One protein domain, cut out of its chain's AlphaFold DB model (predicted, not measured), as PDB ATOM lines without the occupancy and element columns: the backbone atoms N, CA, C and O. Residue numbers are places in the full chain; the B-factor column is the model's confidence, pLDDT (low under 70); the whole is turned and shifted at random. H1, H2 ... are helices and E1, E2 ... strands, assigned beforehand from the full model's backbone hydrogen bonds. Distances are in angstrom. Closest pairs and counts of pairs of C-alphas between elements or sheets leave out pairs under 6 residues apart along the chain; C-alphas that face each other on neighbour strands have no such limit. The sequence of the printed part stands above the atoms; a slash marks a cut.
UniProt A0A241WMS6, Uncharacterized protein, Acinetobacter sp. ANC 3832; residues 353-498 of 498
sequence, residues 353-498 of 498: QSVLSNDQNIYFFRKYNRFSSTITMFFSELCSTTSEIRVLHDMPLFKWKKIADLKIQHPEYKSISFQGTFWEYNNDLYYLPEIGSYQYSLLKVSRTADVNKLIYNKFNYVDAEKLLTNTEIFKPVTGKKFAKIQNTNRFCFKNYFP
ATOM      1  N   GLN A 353      77.559  40.893  28.712       87.81
ATOM      2  CA  GLN A 353      78.325  40.291  27.609       87.81
ATOM      3  C   GLN A 353      77.445  39.458  26.656       87.81
ATOM      4  O   GLN A 353      77.730  39.393  25.461       87.81
ATOM      5  N   SER A 354      76.350  38.889  27.170       91.75
ATOM      6  CA  SER A 354      75.492  37.933  26.462       91.75
ATOM      7  C   SER A 354      74.028  38.388  26.334       91.75
ATOM      8  O   SER A 354      73.157  37.594  25.954       91.75
ATOM      9  N   VAL A 355      73.735  39.646  26.676       94.44
ATOM     10  CA  VAL A 355      72.411  40.268  26.539       94.44
ATOM     11  C   VAL A 355      72.572  41.673  25.979       94.44
ATOM     12  O   VAL A 355      73.246  42.526  26.556       94.44
ATOM     13  N   LEU A 356      71.947  41.904  24.834       94.38
ATOM     14  CA  LEU A 356      72.133  43.069  23.984       94.38
ATOM     15  C   LEU A 356      70.786  43.705  23.666       94.38
ATOM     16  O   LEU A 356      69.772  43.019  23.569       94.38
ATOM     17  N   SER A 357      70.784  45.005  23.422       94.88
ATOM     18  CA  SER A 357      69.619  45.745  22.965       94.88
ATOM     19  C   SER A 357      69.935  46.550  21.715       94.88
ATOM     20  O   SER A 357      71.048  47.050  21.541       94.88
ATOM     21  N   ASN A 358      68.924  46.682  20.862       94.56
ATOM     22  CA  ASN A 358      68.888  47.635  19.757       94.56
ATOM     23  C   ASN A 358      67.881  48.772  20.031       94.56
ATOM     24  O   ASN A 358      67.211  49.239  19.114       94.56
ATOM     25  N   ASP A 359      67.708  49.136  21.305       92.81
ATOM     26  CA  ASP A 359      66.710  50.063  21.870       92.81
ATOM     27  C   ASP A 359      65.251  49.636  21.828       92.81
ATOM     28  O   ASP A 359      64.479  50.118  22.652       92.81
ATOM     29  N   GLN A 360      64.859  48.744  20.923       93.62
ATOM     30  CA  GLN A 360      63.472  48.281  20.803       93.62
ATOM     31  C   GLN A 360      63.278  46.892  21.405       93.62
ATOM     32  O   GLN A 360      62.288  46.626  22.086       93.62
ATOM     33  N   ASN A 361      64.242  46.007  21.161       96.19
ATOM     34  CA  ASN A 361      64.188  44.604  21.538       96.19
ATOM     35  C   ASN A 361      65.385  44.239  22.424       96.19
ATOM     36  O   ASN A 361      66.427  44.906  22.408       96.19
ATOM     37  N   ILE A 362      65.248  43.130  23.150       96.75
ATOM     38  CA  ILE A 362      66.346  42.488  23.878       96.75
ATOM     39  C   ILE A 362      66.718  41.188  23.174       96.75
ATOM     40  O   ILE A 362      65.884  40.302  22.999       96.75
ATOM     41  N   TYR A 363      67.985  41.069  22.802       96.00
ATOM     42  CA  TYR A 363      68.601  39.881  22.233       96.00
ATOM     43  C   TYR A 363      69.476  39.219  23.285       96.00
ATOM     44  O   TYR A 363      70.224  39.894  23.983       96.00
ATOM     45  N   PHE A 364      69.412  37.901  23.403       95.06
ATOM     46  CA  PHE A 364      70.187  37.182  24.407       95.06
ATOM     47  C   PHE A 364      70.672  35.834  23.882       95.06
ATOM     48  O   PHE A 364      69.970  35.155  23.123       95.06
ATOM     49  N   PHE A 365      71.894  35.470  24.264       92.94
ATOM     50  CA  PHE A 365      72.553  34.249  23.809       92.94
ATOM     51  C   PHE A 365      72.290  33.079  24.749       92.94
ATOM     52  O   PHE A 365      72.164  33.212  25.964       92.94
ATOM     53  N   ARG A 366      72.219  31.884  24.180       90.81
ATOM     54  CA  ARG A 366      72.242  30.649  24.957       90.81
ATOM     55  C   ARG A 366      73.019  29.593  24.205       90.81
ATOM     56  O   ARG A 366      72.862  29.460  22.987       90.81
ATOM     57  N   LYS A 367      73.765  28.775  24.939       90.44
ATOM     58  CA  LYS A 367      74.483  27.638  24.370       90.44
ATOM     59  C   LYS A 367      74.139  26.360  25.094       90.44
ATOM     60  O   LYS A 367      73.932  26.356  26.298       90.44
ATOM     61  N   TYR A 368      74.058  25.261  24.362       88.69
ATOM     62  CA  TYR A 368      73.836  23.956  24.963       88.69
ATOM     63  C   TYR A 368      74.448  22.840  24.124       88.69
ATOM     64  O   TYR A 368      74.538  22.917  22.895       88.69
ATOM     65  N   ASN A 369      74.819  21.775  24.821       86.88
ATOM     66  CA  ASN A 369      75.297  20.539  24.232       86.88
ATOM     67  C   ASN A 369      74.137  19.558  24.082       86.88
ATOM     68  O   ASN A 369      73.281  19.442  24.958       86.88
ATOM     69  N   ARG A 370      74.112  18.834  22.966       83.56
ATOM     70  CA  ARG A 370      73.298  17.631  22.813       83.56
ATOM     71  C   ARG A 370      74.221  16.441  22.790       83.56
ATOM     72  O   ARG A 370      75.107  16.365  21.939       83.56
ATOM     73  N   PHE A 371      73.962  15.513  23.691       77.25
ATOM     74  CA  PHE A 371      74.653  14.242  23.736       77.25
ATOM     75  C   PHE A 371      73.790  13.164  23.081       77.25
ATOM     76  O   PHE A 371      72.562  13.262  23.078       77.25
ATOM     77  N   SER A 372      74.443  12.177  22.477       68.31
ATOM     78  CA  SER A 372      73.809  10.969  21.955       68.31
ATOM     79  C   SER A 372      74.321   9.780  22.753       68.31
ATOM     80  O   SER A 372      75.515   9.694  23.041       68.31
ATOM     81  N   SER A 373      73.423   8.853  23.060       60.22
ATOM     82  CA  SER A 373      73.756   7.497  23.488       60.22
ATOM     83  C   SER A 373      73.561   6.568  22.293       60.22
ATOM     84  O   SER A 373      72.545   6.663  21.603       60.22
ATOM     85  N   THR A 374      74.524   5.699  22.003       57.06
ATOM     86  CA  THR A 374      74.305   4.562  21.097       57.06
ATOM     87  C   THR A 374      73.710   3.395  21.888       57.06
ATOM     88  O   THR A 374      73.820   3.354  23.112       57.06
ATOM     89  N   ILE A 375      73.076   2.438  21.199       49.53
ATOM     90  CA  ILE A 375      72.391   1.285  21.828       49.53
ATOM     91  C   ILE A 375      73.347   0.463  22.717       49.53
ATOM     92  O   ILE A 375      72.906  -0.176  23.668       49.53
ATOM     93  N   THR A 376      74.650   0.488  22.427       48.44
ATOM     94  CA  THR A 376      75.660  -0.372  23.061       48.44
ATOM     95  C   THR A 376      76.671   0.363  23.948       48.44
ATOM     96  O   THR A 376      77.524  -0.300  24.530       48.44
ATOM     97  N   MET A 377      76.631   1.700  24.064       49.56
ATOM     98  CA  MET A 377      77.564   2.443  24.931       49.56
ATOM     99  C   MET A 377      76.894   2.914  26.224       49.56
ATOM    100  O   MET A 377      75.878   3.599  26.200       49.56
ATOM    101  N   PHE A 378      77.549   2.639  27.357       50.66
ATOM    102  CA  PHE A 378      77.189   3.151  28.688       50.66
ATOM    103  C   PHE A 378      77.576   4.627  28.913       50.66
ATOM    104  O   PHE A 378      77.403   5.150  30.012       50.66
ATOM    105  N   PHE A 379      78.098   5.315  27.891       53.69
ATOM    106  CA  PHE A 379      78.560   6.701  27.979       53.69
ATOM    107  C   PHE A 379      77.877   7.574  26.923       53.69
ATOM    108  O   PHE A 379      77.695   7.166  25.778       53.69
ATOM    109  N   SER A 380      77.510   8.791  27.323       60.34
ATOM    110  CA  SER A 380      76.926   9.804  26.443       60.34
ATOM    111  C   SER A 380      78.035  10.579  25.736       60.34
ATOM    112  O   SER A 380      78.852  11.225  26.388       60.34
ATOM    113  N   GLU A 381      78.067  10.550  24.406       66.44
ATOM    114  CA  GLU A 381      79.039  11.319  23.624       66.44
ATOM    115  C   GLU A 381      78.437  12.630  23.117       66.44
ATOM    116  O   GLU A 381      77.244  12.716  22.810       66.44
ATOM    117  N   LEU A 382      79.268  13.670  22.997       73.38
ATOM    118  CA  LEU A 382      78.839  14.960  22.463       73.38
ATOM    119  C   LEU A 382      78.464  14.818  20.984       73.38
ATOM    120  O   LEU A 382      79.321  14.656  20.117       73.38
ATOM    121  N   CYS A 383      77.173  14.933  20.689       78.69
ATOM    122  CA  CYS A 383      76.666  14.837  19.331       78.69
ATOM    123  C   CYS A 383      76.720  16.178  18.595       78.69
ATOM    124  O   CYS A 383      77.178  16.262  17.455       78.69
ATOM    125  N   SER A 384      76.216  17.237  19.228       83.81
ATOM    126  CA  SER A 384      76.225  18.572  18.636       83.81
ATOM    127  C   SER A 384      76.308  19.651  19.697       83.81
ATOM    128  O   SER A 384      75.762  19.508  20.791       83.81
ATOM    129  N   THR A 385      76.957  20.749  19.338       87.81
ATOM    130  CA  THR A 385      76.921  21.991  20.102       87.81
ATOM    131  C   THR A 385      75.992  22.963  19.387       87.81
ATOM    132  O   THR A 385      75.880  22.971  18.157       87.81
ATOM    133  N   THR A 386      75.226  23.738  20.146       90.69
ATOM    134  CA  THR A 386      74.315  24.733  19.581       90.69
ATOM    135  C   THR A 386      74.476  26.052  20.313       90.69
ATOM    136  O   THR A 386      74.402  26.073  21.538       90.69
ATOM    137  N   SER A 387      74.640  27.133  19.552       92.25
ATOM    138  CA  SER A 387      74.493  28.513  20.028       92.25
ATOM    139  C   SER A 387      73.230  29.105  19.411       92.25
ATOM    140  O   SER A 387      73.007  28.978  18.207       92.25
ATOM    141  N   GLU A 388      72.378  29.727  20.215       93.62
ATOM    142  CA  GLU A 388      71.160  30.387  19.750       93.62
ATOM    143  C   GLU A 388      71.122  31.835  20.208       93.62
ATOM    144  O   GLU A 388      71.431  32.138  21.358       93.62
ATOM    145  N   ILE A 389      70.640  32.698  19.316       94.88
ATOM    146  CA  ILE A 389      70.226  34.055  19.649       94.88
ATOM    147  C   ILE A 389      68.711  34.032  19.793       94.88
ATOM    148  O   ILE A 389      67.981  33.587  18.894       94.88
ATOM    149  N   ARG A 390      68.231  34.490  20.941       96.31
ATOM    150  CA  ARG A 390      66.814  34.668  21.236       96.31
ATOM    151  C   ARG A 390      66.483  36.148  21.294       96.31
ATOM    152  O   ARG A 390      67.359  36.958  21.571       96.31
ATOM    153  N   VAL A 391      65.227  36.483  21.030       97.25
ATOM    154  CA  VAL A 391      64.730  37.860  21.063       97.25
ATOM    155  C   VAL A 391      63.464  37.967  21.910       97.25
ATOM    156  O   VAL A 391      62.580  37.103  21.851       97.25
ATOM    157  N   LEU A 392      63.392  39.035  22.701       97.00
ATOM    158  CA  LEU A 392      62.177  39.566  23.308       97.00
ATOM    159  C   LEU A 392      61.828  40.858  22.576       97.00
ATOM    160  O   LEU A 392      62.606  41.813  22.602       97.00
ATOM    161  N   HIS A 393      60.690  40.852  21.890       96.38
ATOM    162  CA  HIS A 393      60.220  42.028  21.169       96.38
ATOM    163  C   HIS A 393      59.562  43.032  22.111       96.38
ATOM    164  O   HIS A 393      59.043  42.637  23.156       96.38
ATOM    165  N   ASP A 394      59.573  44.304  21.715       94.94
ATOM    166  CA  ASP A 394      58.851  45.386  22.393       94.94
ATOM    167  C   ASP A 394      59.278  45.576  23.862       94.94
ATOM    168  O   ASP A 394      58.479  45.900  24.745       94.94
ATOM    169  N   MET A 395      60.573  45.377  24.129       94.94
ATOM    170  CA  MET A 395      61.205  45.546  25.439       94.94
ATOM    171  C   MET A 395      62.322  46.589  25.350       94.94
ATOM    172  O   MET A 395      63.502  46.231  25.371       94.94
ATOM    173  N   PRO A 396      61.972  47.880  25.237       94.31
ATOM    174  CA  PRO A 396      62.949  48.914  24.954       94.31
ATOM    175  C   PRO A 396      63.891  49.167  26.132       94.31
ATOM    176  O   PRO A 396      63.475  49.108  27.294       94.31
ATOM    177  N   LEU A 397      65.150  49.497  25.831       93.56
ATOM    178  CA  LEU A 397      66.234  49.583  26.819       93.56
ATOM    179  C   LEU A 397      65.935  50.557  27.965       93.56
ATOM    180  O   LEU A 397      66.207  50.238  29.117       93.56
ATOM    181  N   PHE A 398      65.334  51.715  27.678       93.44
ATOM    182  CA  PHE A 398      65.082  52.763  28.677       93.44
ATOM    183  C   PHE A 398      64.163  52.329  29.836       93.44
ATOM    184  O   PHE A 398      64.107  53.008  30.859       93.44
ATOM    185  N   LYS A 399      63.429  51.217  29.686       95.69
ATOM    186  CA  LYS A 399      62.582  50.635  30.741       95.69
ATOM    187  C   LYS A 399      63.320  49.637  31.635       95.69
ATOM    188  O   LYS A 399      62.773  49.232  32.657       95.69
ATOM    189  N   TRP A 400      64.519  49.211  31.247       96.44
ATOM    190  CA  TRP A 400      65.346  48.308  32.036       96.44
ATOM    191  C   TRP A 400      66.152  49.102  33.055       96.44
ATOM    192  O   TRP A 400      66.911  50.005  32.705       96.44
ATOM    193  N   LYS A 401      66.024  48.739  34.330       96.88
ATOM    194  CA  LYS A 401      66.764  49.368  35.424       96.88
ATOM    195  C   LYS A 401      67.706  48.364  36.064       96.88
ATOM    196  O   LYS A 401      67.260  47.350  36.594       96.88
ATOM    197  N   LYS A 402      69.007  48.655  36.063       97.00
ATOM    198  CA  LYS A 402      69.985  47.851  36.801       97.00
ATOM    199  C   LYS A 402      69.758  48.026  38.305       97.00
ATOM    200  O   LYS A 402      69.647  49.151  38.787       97.00
ATOM    201  N   ILE A 403      69.674  46.913  39.027       96.19
ATOM    202  CA  ILE A 403      69.412  46.868  40.470       96.19
ATOM    203  C   ILE A 403      70.703  46.651  41.255       96.19
ATOM    204  O   ILE A 403      70.960  47.384  42.206       96.19
ATOM    205  N   ALA A 404      71.506  45.656  40.871       95.62
ATOM    206  CA  ALA A 404      72.743  45.323  41.572       95.62
ATOM    207  C   ALA A 404      73.691  44.483  40.713       95.62
ATOM    208  O   ALA A 404      73.272  43.815  39.766       95.62
ATOM    209  N   ASP A 405      74.959  44.487  41.111       95.44
ATOM    210  CA  ASP A 405      75.990  43.567  40.645       95.44
ATOM    211  C   ASP A 405      76.149  42.411  41.640       95.44
ATOM    212  O   ASP A 405      76.230  42.630  42.854       95.44
ATOM    213  N   LEU A 406      76.208  41.184  41.128       94.06
ATOM    214  CA  LEU A 406      76.519  39.987  41.903       94.06
ATOM    215  C   LEU A 406      77.980  39.617  41.670       94.06
ATOM    216  O   LEU A 406      78.400  39.449  40.526       94.06
ATOM    217  N   LYS A 407      78.739  39.439  42.752       93.06
ATOM    218  CA  LYS A 407      80.085  38.870  42.693       93.06
ATOM    219  C   LYS A 407      80.374  38.062  43.948       93.06
ATOM    220  O   LYS A 407      80.663  38.621  45.001       93.06
ATOM    221  N   ILE A 408      80.344  36.739  43.815       91.62
ATOM    222  CA  ILE A 408      80.622  35.805  44.908       91.62
ATOM    223  C   ILE A 408      81.785  34.911  44.493       91.62
ATOM    224  O   ILE A 408      81.673  34.123  43.557       91.62
ATOM    225  N   GLN A 409      82.919  35.057  45.173       90.50
ATOM    226  CA  GLN A 409      84.131  34.283  44.915       90.50
ATOM    227  C   GLN A 409      84.097  32.969  45.701       90.50
ATOM    228  O   GLN A 409      83.706  32.960  46.869       90.50
ATOM    229  N   HIS A 410      84.540  31.870  45.091       89.88
ATOM    230  CA  HIS A 410      84.761  30.627  45.821       89.88
ATOM    231  C   HIS A 410      85.881  30.824  46.866       89.88
ATOM    232  O   HIS A 410      86.912  31.414  46.533       89.88
ATOM    233  N   PRO A 411      85.720  30.343  48.114       86.56
ATOM    234  CA  PRO A 411      86.687  30.585  49.191       86.56
ATOM    235  C   PRO A 411      88.083  30.016  48.892       86.56
ATOM    236  O   PRO A 411      89.083  30.678  49.150       86.56
ATOM    237  N   GLU A 412      88.146  28.813  48.315       84.44
ATOM    238  CA  GLU A 412      89.408  28.119  48.008       84.44
ATOM    239  C   GLU A 412      89.912  28.377  46.573       84.44
ATOM    240  O   GLU A 412      91.074  28.731  46.368       84.44
ATOM    241  N   TYR A 413      89.038  28.270  45.565       79.88
ATOM    242  CA  TYR A 413      89.408  28.390  44.152       79.88
ATOM    243  C   TYR A 413      89.169  29.797  43.588       79.88
ATOM    244  O   TYR A 413      88.071  30.157  43.168       79.88
ATOM    245  N   LYS A 414      90.232  30.607  43.486       75.12
ATOM    246  CA  LYS A 414      90.157  31.974  42.925       75.12
ATOM    247  C   LYS A 414      89.701  32.038  41.454       75.12
ATOM    248  O   LYS A 414      89.300  33.104  40.990       75.12
ATOM    249  N   SER A 415      89.756  30.929  40.717       70.00
ATOM    250  CA  SER A 415      89.248  30.805  39.342       70.00
ATOM    251  C   SER A 415      87.724  30.648  39.270       70.00
ATOM    252  O   SER A 415      87.140  30.873  38.212       70.00
ATOM    253  N   ILE A 416      87.066  30.309  40.382       82.06
ATOM    254  CA  ILE A 416      85.639  29.984  40.426       82.06
ATOM    255  C   ILE A 416      84.876  31.102  41.138       82.06
ATOM    256  O   ILE A 416      85.156  31.446  42.287       82.06
ATOM    257  N   SER A 417      83.896  31.690  40.457       88.31
ATOM    258  CA  SER A 417      83.034  32.725  41.029       88.31
ATOM    259  C   SER A 417      81.676  32.758  40.335       88.31
ATOM    260  O   SER A 417      81.561  32.358  39.178       88.31
ATOM    261  N   PHE A 418      80.669  33.289  41.022       90.75
ATOM    262  CA  PHE A 418      79.426  33.735  40.401       90.75
ATOM    263  C   PHE A 418      79.532  35.223  40.111       90.75
ATOM    264  O   PHE A 418      79.829  36.005  41.018       90.75
ATOM    265  N   GLN A 419      79.296  35.606  38.859       91.75
ATOM    266  CA  GLN A 419      79.235  37.005  38.446       91.75
ATOM    267  C   GLN A 419      78.029  37.225  37.548       91.75
ATOM    268  O   GLN A 419      77.673  36.355  36.750       91.75
ATOM    269  N   GLY A 420      77.394  38.380  37.678       93.69
ATOM    270  CA  GLY A 420      76.249  38.748  36.863       93.69
ATOM    271  C   GLY A 420      75.563  39.992  37.390       93.69
ATOM    272  O   GLY A 420      76.005  40.611  38.357       93.69
ATOM    273  N   THR A 421      74.451  40.351  36.764       95.81
ATOM    274  CA  THR A 421      73.743  41.592  37.076       95.81
ATOM    275  C   THR A 421      72.251  41.354  37.255       95.81
ATOM    276  O   THR A 421      71.626  40.590  36.518       95.81
ATOM    277  N   PHE A 422      71.667  42.005  38.260       97.00
ATOM    278  CA  PHE A 422      70.226  42.023  38.480       97.00
ATOM    279  C   PHE A 422      69.612  43.255  37.834       97.00
ATOM    280  O   PHE A 422      70.113  44.368  37.998       97.00
ATOM    281  N   TRP A 423      68.498  43.052  37.143       97.62
ATOM    282  CA  TRP A 423      67.769  44.087  36.424       97.62
ATOM    283  C   TRP A 423      66.275  43.988  36.694       97.62
ATOM    284  O   TRP A 423      65.752  42.916  36.978       97.62
ATOM    285  N   GLU A 424      65.581  45.107  36.580       97.44
ATOM    286  CA  GLU A 424      64.136  45.198  36.717       97.44
ATOM    287  C   GLU A 424      63.516  45.728  35.426       97.44
ATOM    288  O   GLU A 424      64.028  46.675  34.824       97.44
ATOM    289  N   TYR A 425      62.406  45.115  35.017       96.56
ATOM    290  CA  TYR A 425      61.569  45.568  33.910       96.56
ATOM    291  C   TYR A 425      60.104  45.304  34.261       96.56
ATOM    292  O   TYR A 425      59.744  44.168  34.552       96.56
ATOM    293  N   ASN A 426      59.246  46.331  34.240       93.19
ATOM    294  CA  ASN A 426      57.828  46.226  34.629       93.19
ATOM    295  C   ASN A 426      57.613  45.457  35.954       93.19
ATOM    296  O   ASN A 426      56.774  44.563  36.032       93.19
ATOM    297  N   ASN A 427      58.410  45.778  36.980       92.62
ATOM    298  CA  ASN A 427      58.423  45.157  38.314       92.62
ATOM    299  C   ASN A 427      58.909  43.690  38.362       92.62
ATOM    300  O   ASN A 427      59.197  43.176  39.453       92.62
ATOM    301  N   ASP A 428      59.075  43.035  37.214       96.31
ATOM    302  CA  ASP A 428      59.715  41.731  37.114       96.31
ATOM    303  C   ASP A 428      61.227  41.860  37.324       96.31
ATOM    304  O   ASP A 428      61.875  42.767  36.798       96.31
ATOM    305  N   LEU A 429      61.787  40.930  38.095       97.69
ATOM    306  CA  LEU A 429      63.220  40.839  38.350       97.69
ATOM    307  C   LEU A 429      63.863  39.869  37.355       97.69
ATOM    308  O   LEU A 429      63.359  38.768  37.124       97.69
ATOM    309  N   TYR A 430      65.008  40.262  36.815       97.56
ATOM    310  CA  TYR A 430      65.824  39.481  35.900       97.56
ATOM    311  C   TYR A 430      67.247  39.366  36.431       97.56
ATOM    312  O   TYR A 430      67.774  40.298  37.036       97.56
ATOM    313  N   TYR A 431      67.874  38.225  36.176       96.56
ATOM    314  CA  TYR A 431      69.282  37.982  36.445       96.56
ATOM    315  C   TYR A 431      69.989  37.614  35.144       96.56
ATOM    316  O   TYR A 431      69.545  36.730  34.405       96.56
ATOM    317  N   LEU A 432      71.068  38.337  34.859       95.94
ATOM    318  CA  LEU A 432      71.904  38.184  33.679       95.94
ATOM    319  C   LEU A 432      73.264  37.659  34.147       95.94
ATOM    320  O   LEU A 432      74.116  38.462  34.538       95.94
ATOM    321  N   PRO A 433      73.466  36.332  34.187       92.94
ATOM    322  CA  PRO A 433      74.746  35.769  34.580       92.94
ATOM    323  C   PRO A 433      75.827  36.083  33.541       92.94
ATOM    324  O   PRO A 433      75.592  36.014  32.338       92.94
ATOM    325  N   GLU A 434      77.024  36.376  34.033       88.12
ATOM    326  CA  GLU A 434      78.255  36.573  33.258       88.12
ATOM    327  C   GLU A 434      79.277  35.474  33.562       88.12
ATOM    328  O   GLU A 434      80.004  35.053  32.675       88.12
ATOM    329  N   ILE A 435      79.308  34.934  34.787       82.25
ATOM    330  CA  ILE A 435      80.120  33.767  35.166       82.25
ATOM    331  C   ILE A 435      79.298  32.855  36.087       82.25
ATOM    332  O   ILE A 435      78.549  33.328  36.944       82.25
ATOM    333  N   GLY A 436      79.434  31.537  35.912       65.19
ATOM    334  CA  GLY A 436      78.833  30.514  36.778       65.19
ATOM    335  C   GLY A 436      77.491  29.944  36.295       65.19
ATOM    336  O   GLY A 436      77.078  28.892  36.767       65.19
ATOM    337  N   SER A 437      76.847  30.560  35.297       69.88
ATOM    338  CA  SER A 437      75.819  29.913  34.464       69.88
ATOM    339  C   SER A 437      76.417  29.658  33.089       69.88
ATOM    340  O   SER A 437      76.944  30.577  32.473       69.88
ATOM    341  N   TYR A 438      76.361  28.416  32.610       66.62
ATOM    342  CA  TYR A 438      76.972  28.046  31.326       66.62
ATOM    343  C   TYR A 438      75.977  27.988  30.164       66.62
ATOM    344  O   TYR A 438      76.397  27.910  29.009       66.62
ATOM    345  N   GLN A 439      74.670  27.981  30.452       81.12
ATOM    346  CA  GLN A 439      73.639  27.695  29.450       81.12
ATOM    347  C   GLN A 439      72.771  28.905  29.099       81.12
ATOM    348  O   GLN A 439      72.474  29.112  27.921       81.12
ATOM    349  N   TYR A 440      72.349  29.692  30.091       90.00
ATOM    350  CA  TYR A 440      71.352  30.753  29.919       90.00
ATOM    351  C   TYR A 440      71.907  32.101  30.360       90.00
ATOM    352  O   TYR A 440      72.320  32.216  31.511       90.00
ATOM    353  N   SER A 441      71.820  33.113  29.490       93.69
ATOM    354  CA  SER A 441      72.256  34.482  29.792       93.69
ATOM    355  C   SER A 441      71.166  35.399  30.349       93.69
ATOM    356  O   SER A 441      71.455  36.528  30.739       93.69
ATOM    357  N   LEU A 442      69.908  34.944  30.370       95.75
ATOM    358  CA  LEU A 442      68.770  35.723  30.849       95.75
ATOM    359  C   LEU A 442      67.784  34.831  31.609       95.75
ATOM    360  O   LEU A 442      67.171  33.917  31.048       95.75
ATOM    361  N   LEU A 443      67.627  35.121  32.897       95.81
ATOM    362  CA  LEU A 443      66.779  34.388  33.832       95.81
ATOM    363  C   LEU A 443      65.747  35.349  34.426       95.81
ATOM    364  O   LEU A 443      66.106  36.434  34.873       95.81
ATOM    365  N   LYS A 444      64.470  34.958  34.455       96.88
ATOM    366  CA  LYS A 444      63.438  35.653  35.233       96.88
ATOM    367  C   LYS A 444      63.466  35.113  36.660       96.88
ATOM    368  O   LYS A 444      63.495  33.898  36.853       96.88
ATOM    369  N   VAL A 445      63.456  36.006  37.643       97.19
ATOM    370  CA  VAL A 445      63.716  35.676  39.045       97.19
ATOM    371  C   VAL A 445      62.482  35.915  39.903       97.19
ATOM    372  O   VAL A 445      61.916  37.009  39.919       97.19
ATOM    373  N   SER A 446      62.082  34.898  40.660       96.12
ATOM    374  CA  SER A 446      61.045  35.031  41.687       96.12
ATOM    375  C   SER A 446      61.603  35.780  42.900       96.12
ATOM    376  O   SER A 446      62.634  35.394  43.448       96.12
ATOM    377  N   ARG A 447      60.932  36.844  43.352       94.00
ATOM    378  CA  ARG A 447      61.380  37.612  44.525       94.00
ATOM    379  C   ARG A 447      61.129  36.825  45.807       94.00
ATOM    380  O   ARG A 447      59.984  36.579  46.173       94.00
ATOM    381  N   THR A 448      62.201  36.475  46.506       94.38
ATOM    382  CA  THR A 448      62.169  35.824  47.821       94.38
ATOM    383  C   THR A 448      63.118  36.544  48.781       94.38
ATOM    384  O   THR A 448      63.968  37.333  48.358       94.38
ATOM    385  N   ALA A 449      63.002  36.274  50.084       92.69
ATOM    386  CA  ALA A 449      63.933  36.814  51.078       92.69
ATOM    387  C   ALA A 449      65.395  36.429  50.773       92.69
ATOM    388  O   ALA A 449      66.309  37.232  50.960       92.69
ATOM    389  N   ASP A 450      65.601  35.225  50.244       94.06
ATOM    390  CA  ASP A 450      66.918  34.724  49.868       94.06
ATOM    391  C   ASP A 450      67.441  35.379  48.585       94.06
ATOM    392  O   ASP A 450      68.592  35.800  48.541       94.06
ATOM    393  N   VAL A 451      66.598  35.624  47.577       94.62
ATOM    394  CA  VAL A 451      67.018  36.425  46.413       94.62
ATOM    395  C   VAL A 451      67.412  37.847  46.827       94.62
ATOM    396  O   VAL A 451      68.415  38.365  46.344       94.62
ATOM    397  N   ASN A 452      66.697  38.469  47.768       92.81
ATOM    398  CA  ASN A 452      67.062  39.801  48.261       92.81
ATOM    399  C   ASN A 452      68.433  39.802  48.951       92.81
ATOM    400  O   ASN A 452      69.272  40.653  48.673       92.81
ATOM    401  N   LYS A 453      68.700  38.828  49.822       93.00
ATOM    402  CA  LYS A 453      70.030  38.641  50.425       93.00
ATOM    403  C   LYS A 453      71.119  38.421  49.355       93.00
ATOM    404  O   LYS A 453      72.215  38.958  49.510       93.00
ATOM    405  N   LEU A 454      70.823  37.682  48.280       93.62
ATOM    406  CA  LEU A 454      71.745  37.443  47.161       93.62
ATOM    407  C   LEU A 454      72.065  38.740  46.399       93.62
ATOM    408  O   LEU A 454      73.235  39.022  46.158       93.62
ATOM    409  N   ILE A 455      71.055  39.567  46.104       92.94
ATOM    410  CA  ILE A 455      71.207  40.898  45.480       92.94
ATOM    411  C   ILE A 455      72.176  41.785  46.277       92.94
ATOM    412  O   ILE A 455      72.957  42.531  45.695       92.94
ATOM    413  N   TYR A 456      72.162  41.684  47.609       88.88
ATOM    414  CA  TYR A 456      73.065  42.435  48.487       88.88
ATOM    415  C   TYR A 456      74.408  41.735  48.761       88.88
ATOM    416  O   TYR A 456      75.118  42.148  49.676       88.88
ATOM    417  N   ASN A 457      74.765  40.690  48.001       87.31
ATOM    418  CA  ASN A 457      75.991  39.895  48.171       87.31
ATOM    419  C   ASN A 457      76.178  39.346  49.607       87.31
ATOM    420  O   ASN A 457      77.299  39.202  50.085       87.31
ATOM    421  N   LYS A 458      75.082  39.030  50.317       88.69
ATOM    422  CA  LYS A 458      75.102  38.505  51.702       88.69
ATOM    423  C   LYS A 458      75.046  36.973  51.780       88.69
ATOM    424  O   LYS A 458      74.634  36.424  52.798       88.69
ATOM    425  N   PHE A 459      75.408  36.291  50.699       89.50
ATOM    426  CA  PHE A 459      75.445  34.834  50.609       89.50
ATOM    427  C   PHE A 459      76.885  34.330  50.618       89.50
ATOM    428  O   PHE A 459      77.759  34.941  50.005       89.50
ATOM    429  N   ASN A 460      77.122  33.187  51.264       91.12
ATOM    430  CA  ASN A 460      78.337  32.421  51.003       91.12
ATOM    431  C   ASN A 460      78.212  31.681  49.655       91.12
ATOM    432  O   ASN A 460      77.121  31.563  49.093       91.12
ATOM    433  N   TYR A 461      79.341  31.191  49.142       91.44
ATOM    434  CA  TYR A 461      79.406  30.546  47.829       91.44
ATOM    435  C   TYR A 461      78.472  29.330  47.705       91.44
ATOM    436  O   TYR A 461      77.733  29.236  46.729       91.44
ATOM    437  N   VAL A 462      78.463  28.432  48.697       91.69
ATOM    438  CA  VAL A 462      77.696  27.171  48.660       91.69
ATOM    439  C   VAL A 462      76.190  27.438  48.642       91.69
ATOM    440  O   VAL A 462      75.451  26.867  47.839       91.69
ATOM    441  N   ASP A 463      75.726  28.354  49.490       92.69
ATOM    442  CA  ASP A 463      74.314  28.720  49.541       92.69
ATOM    443  C   ASP A 463      73.883  29.474  48.271       92.69
ATOM    444  O   ASP A 463      72.768  29.277  47.780       92.69
ATOM    445  N   ALA A 464      74.767  30.307  47.704       92.75
ATOM    446  CA  ALA A 464      74.515  30.980  46.433       92.75
ATOM    447  C   ALA A 464      74.405  29.975  45.283       92.75
ATOM    448  O   ALA A 464      73.480  30.079  44.481       92.75
ATOM    449  N   GLU A 465      75.298  28.987  45.222       92.50
ATOM    450  CA  GLU A 465      75.276  27.920  44.219       92.50
ATOM    451  C   GLU A 465      73.955  27.144  44.265       92.50
ATOM    452  O   GLU A 465      73.278  26.991  43.242       92.50
ATOM    453  N   LYS A 466      73.530  26.726  45.463       92.81
ATOM    454  CA  LYS A 466      72.259  26.019  45.669       92.81
ATOM    455  C   LYS A 466      71.052  26.849  45.225       92.81
ATOM    456  O   LYS A 466      70.093  26.309  44.677       92.81
ATOM    457  N   LEU A 467      71.081  28.160  45.461       93.69
ATOM    458  CA  LEU A 467      69.990  29.056  45.090       93.69
ATOM    459  C   LEU A 467      69.971  29.357  43.581       93.69
ATOM    460  O   LEU A 467      68.912  29.288  42.960       93.69
ATOM    461  N   LEU A 468      71.127  29.654  42.984       91.75
ATOM    462  CA  LEU A 468      71.283  29.956  41.554       91.75
ATOM    463  C   LEU A 468      70.968  28.754  40.653       91.75
ATOM    464  O   LEU A 468      70.574  28.936  39.502       91.75
ATOM    465  N   THR A 469      71.103  27.531  41.171       90.12
ATOM    466  CA  THR A 469      70.734  26.290  40.468       90.12
ATOM    467  C   THR A 469      69.251  25.925  40.598       90.12
ATOM    468  O   THR A 469      68.780  25.022  39.904       90.12
ATOM    469  N   ASN A 470      68.478  26.641  41.424       92.94
ATOM    470  CA  ASN A 470      67.042  26.421  41.560       92.94
ATOM    471  C   ASN A 470      66.277  27.015  40.363       92.94
ATOM    472  O   ASN A 470      66.052  28.225  40.274       92.94
ATOM    473  N   THR A 471      65.816  26.143  39.466       90.44
ATOM    474  CA  THR A 471      65.111  26.512  38.228       90.44
ATOM    475  C   THR A 471      63.686  27.027  38.442       90.44
ATOM    476  O   THR A 471      63.120  27.628  37.531       90.44
ATOM    477  N   GLU A 472      63.098  26.846  39.627       93.00
ATOM    478  CA  GLU A 472      61.805  27.443  39.982       93.00
ATOM    479  C   GLU A 472      61.952  28.911  40.397       93.00
ATOM    480  O   GLU A 472      61.044  29.717  40.175       93.00
ATOM    481  N   ILE A 473      63.100  29.280  40.972       95.00
ATOM    482  CA  ILE A 473      63.411  30.663  41.348       95.00
ATOM    483  C   ILE A 473      64.040  31.400  40.167       95.00
ATOM    484  O   ILE A 473      63.565  32.479  39.822       95.00
ATOM    485  N   PHE A 474      65.054  30.812  39.529       95.06
ATOM    486  CA  PHE A 474      65.758  31.358  38.369       95.06
ATOM    487  C   PHE A 474      65.280  30.659  37.095       95.06
ATOM    488  O   PHE A 474      65.882  29.700  36.613       95.06
ATOM    489  N   LYS A 475      64.169  31.143  36.536       95.19
ATOM    490  CA  LYS A 475      63.526  30.541  35.363       95.19
ATOM    491  C   LYS A 475      64.184  31.026  34.067       95.19
ATOM    492  O   LYS A 475      64.170  32.234  33.811       95.19
ATOM    493  N   PRO A 476      64.694  30.133  33.199       93.56
ATOM    494  CA  PRO A 476      65.207  30.515  31.887       93.56
ATOM    495  C   PRO A 476      64.165  31.245  31.047       93.56
ATOM    496  O   PRO A 476      63.058  30.746  30.833       93.56
ATOM    497  N   VAL A 477      64.536  32.410  30.520       94.56
ATOM    498  CA  VAL A 477      63.691  33.111  29.556       94.56
ATOM    499  C   VAL A 477      63.794  32.404  28.205       94.56
ATOM    500  O   VAL A 477      64.878  32.148  27.685       94.56
ATOM    501  N   THR A 478      62.650  32.044  27.622       90.12
ATOM    502  CA  THR A 478      62.605  31.268  26.375       90.12
ATOM    503  C   THR A 478      62.803  32.141  25.137       90.12
ATOM    504  O   THR A 478      63.595  31.786  24.256       90.12
ATOM    505  N   GLY A 479      62.088  33.271  25.075       93.38
ATOM    506  CA  GLY A 479      62.061  34.202  23.944       93.38
ATOM    507  C   GLY A 479      61.672  33.558  22.605       93.38
ATOM    508  O   GLY A 479      61.481  32.343  22.489       93.38
ATOM    509  N   LYS A 480      61.589  34.372  21.548       96.38
ATOM    510  CA  LYS A 480      61.483  33.855  20.174       96.38
ATOM    511  C   LYS A 480      62.872  33.503  19.651       96.38
ATOM    512  O   LYS A 480      63.853  34.171  19.970       96.38
ATOM    513  N   LYS A 481      62.979  32.432  18.862       96.00
ATOM    514  CA  LYS A 481      64.231  32.090  18.175       96.00
ATOM    515  C   LYS A 481      64.498  33.143  17.098       96.00
ATOM    516  O   LYS A 481      63.668  33.301  16.213       96.00
ATOM    517  N   PHE A 482      65.649  33.804  17.174       95.62
ATOM    518  CA  PHE A 482      66.101  34.765  16.168       95.62
ATOM    519  C   PHE A 482      67.108  34.113  15.216       95.62
ATOM    520  O   PHE A 482      66.884  34.052  14.014       95.62
ATOM    521  N   ALA A 483      68.164  33.520  15.774       94.38
ATOM    522  CA  ALA A 483      69.256  32.913  15.020       94.38
ATOM    523  C   ALA A 483      69.764  31.642  15.713       94.38
ATOM    524  O   ALA A 483      69.562  31.446  16.916       94.38
ATOM    525  N   LYS A 484      70.397  30.743  14.953       93.50
ATOM    526  CA  LYS A 484      70.951  29.491  15.480       93.50
ATOM    527  C   LYS A 484      72.162  29.042  14.676       93.50
ATOM    528  O   LYS A 484      72.066  28.894  13.466       93.50
ATOM    529  N   ILE A 485      73.226  28.702  15.394       92.00
ATOM    530  CA  ILE A 485      74.423  28.037  14.888       92.00
ATOM    531  C   ILE A 485      74.453  26.637  15.499       92.00
ATOM    532  O   ILE A 485      74.386  26.495  16.723       92.00
ATOM    533  N   GLN A 486      74.534  25.597  14.672       89.44
ATOM    534  CA  GLN A 486      74.625  24.216  15.145       89.44
ATOM    535  C   GLN A 486      75.810  23.509  14.500       89.44
ATOM    536  O   GLN A 486      75.807  23.250  13.301       89.44
ATOM    537  N   ASN A 487      76.773  23.122  15.333       82.75
ATOM    538  CA  ASN A 487      77.915  22.325  14.920       82.75
ATOM    539  C   ASN A 487      77.635  20.862  15.268       82.75
ATOM    540  O   ASN A 487      77.632  20.465  16.434       82.75
ATOM    541  N   THR A 488      77.374  20.054  14.244       76.44
ATOM    542  CA  THR A 488      77.163  18.610  14.397       76.44
ATOM    543  C   THR A 488      78.508  17.895  14.315       76.44
ATOM    544  O   THR A 488      79.243  18.049  13.337       76.44
ATOM    545  N   ASN A 489      78.852  17.144  15.361       66.25
ATOM    546  CA  ASN A 489      80.089  16.365  15.445       66.25
ATOM    547  C   ASN A 489      79.865  14.903  15.041       66.25
ATOM    548  O   ASN A 489      80.746  14.312  14.423       66.25
ATOM    549  N   ARG A 490      78.687  14.337  15.345       63.59
ATOM    550  CA  ARG A 490      78.248  12.986  14.943       63.59
ATOM    551  C   ARG A 490      76.733  12.951  14.697       63.59
ATOM    552  O   ARG A 490      76.048  13.939  14.937       63.59
ATOM    553  N   PHE A 491      76.202  11.823  14.220       55.72
ATOM    554  CA  PHE A 491      74.752  11.605  14.139       55.72
ATOM    555  C   PHE A 491      74.134  11.572  15.545       55.72
ATOM    556  O   PHE A 491      74.622  10.857  16.416       55.72
ATOM    557  N   CYS A 492      73.061  12.341  15.771       53.56
ATOM    558  CA  CYS A 492      72.347  12.336  17.051       53.56
ATOM    559  C   CYS A 492      71.266  11.265  17.011       53.56
ATOM    560  O   CYS A 492      70.180  11.513  16.481       53.56
ATOM    561  N   PHE A 493      71.537  10.099  17.587       52.91
ATOM    562  CA  PHE A 493      70.476   9.151  17.882       52.91
ATOM    563  C   PHE A 493      69.727   9.650  19.113       52.91
ATOM    564  O   PHE A 493      70.299   9.926  20.166       52.91
ATOM    565  N   LYS A 494      68.416   9.811  18.968       42.78
ATOM    566  CA  LYS A 494      67.521   9.895  20.115       42.78
ATOM    567  C   LYS A 494      67.225   8.445  20.478       42.78
ATOM    568  O   LYS A 494      66.736   7.723  19.609       42.78
ATOM    569  N   ASN A 495      67.526   8.005  21.701       37.31
ATOM    570  CA  ASN A 495      66.968   6.740  22.175       37.31
ATOM    571  C   ASN A 495      65.441   6.864  22.061       37.31
ATOM    572  O   ASN A 495      64.827   7.699  22.720       37.31
ATOM    573  N   TYR A 496      64.852   6.100  21.142       34.50
ATOM    574  CA  TYR A 496      63.401   5.975  20.984       34.50
ATOM    575  C   TYR A 496      62.820   4.894  21.906       34.50
ATOM    576  O   TYR A 496      61.649   4.552  21.772       34.50
ATOM    577  N   PHE A 497      63.616   4.378  22.844       27.97
ATOM    578  CA  PHE A 497      63.142   3.468  23.875       27.97
ATOM    579  C   PHE A 497      63.112   4.202  25.225       27.97
ATOM    580  O   PHE A 497      64.134   4.801  25.577       27.97
ATOM    581  N   PRO A 498      61.934   4.249  25.882       32.81
ATOM    582  CA  PRO A 498      61.704   4.971  27.133       32.81
ATOM    583  C   PRO A 498      62.454   4.379  28.325       32.81
ATOM    584  O   PRO A 498      62.747   3.161  28.299       32.81
TER     585      PRO A 498
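AT A GLANCE: This is residues 353 to 498 of the 498 residues of an uncharacterized protein of Acinetobacter sp. ANC 3832 (UniProt A0A241WMS6). Two lobes make this domain: a long, strongly twisted ribbon of E1, E2, E3 and E9, and a five-stranded sheet, E4 to E8, that curls round H2, with H1 grazing it. The links at residues 393 to 400 and 477 to 479 join the lobes, and the ribbon reaches away from there to the loop at residues 373 to 380. The printed part has 146 residues with nine named strands and two named helices, in the order E1 to E7, H1, H2, E8, E9. Both sheets are antiparallel, E1-E2-E3-E9 and E4-E5-E6-E7-E8, and the class is mostly strand. The whole is only just loose, close to compact, with a radius of gyration of the C-alphas of 17.7 A and spans of 50 by 42 by 29 A.

HOW THE PARTS SIT: Start at E1, residues 355 to 357, and go on to E2, 362 to 372, and E3, 381 to 392: they form a meander, each strand the antiparallel neighbour of the one before. Look for N 356 and O 363 at 2.8 A, and N 366 and O 388 at 2.9 A. A second meander is E4, 401 to 409, E5, 417 to 425, E6, 428 to 435, and E7, 443 to 445. Here N 406 and O 420, N 423 and O 430, and N 431 and O 443 each stand 2.8 A apart, within hydrogen-bond range. The closest C-alphas of E1 and E6, Val 355 and Leu 432, are 7.5 A apart. H1, residues 449 to 455, only grazes this sheet; its Ile 455 is 6.1 A from Ala 404 between C-alphas. H2, residues 461 to 468, is on the sheet, with the C-alphas of Tyr 461 and Ile 408 closest to E4 at 6.1 A. H1 and H2 are close but not clearly touching, at a steep tilt of 69.6 degrees, only just short of about perpendicular; the C-alphas of Leu 454 and Ala 464 are 7.1 A apart. In both helices every O i to N i+4 pair is within hydrogen-bond range. E8, residues 474 to 476, pairs with E7 through N 444 and O 475 at 2.8 A. E9, residues 480 to 488, pairs with E3 through N 387 and O 485 at 2.9 A. E2 and H2 are apart.

IN THESE COORDINATES: Find C-alpha 355, where E1 begins, at (72.411, 40.268, 26.539). E2 is 32.4 A long, E3 32.9 A, E4 24.9 A, E5 26.0 A and E6 22.0 A. E9 bends by 62 degrees at residue 483 and ends at C-alpha 488, (77.163, 18.610, 14.397).

THE WHOLE: The C-alphas of Thr 376 and Phe 398 are farthest apart, 54.5 A. The printed part has no cut, no link is long, and pLDDT is under 70 at residues 372 to 381, 436 to 438 and 489 to 498.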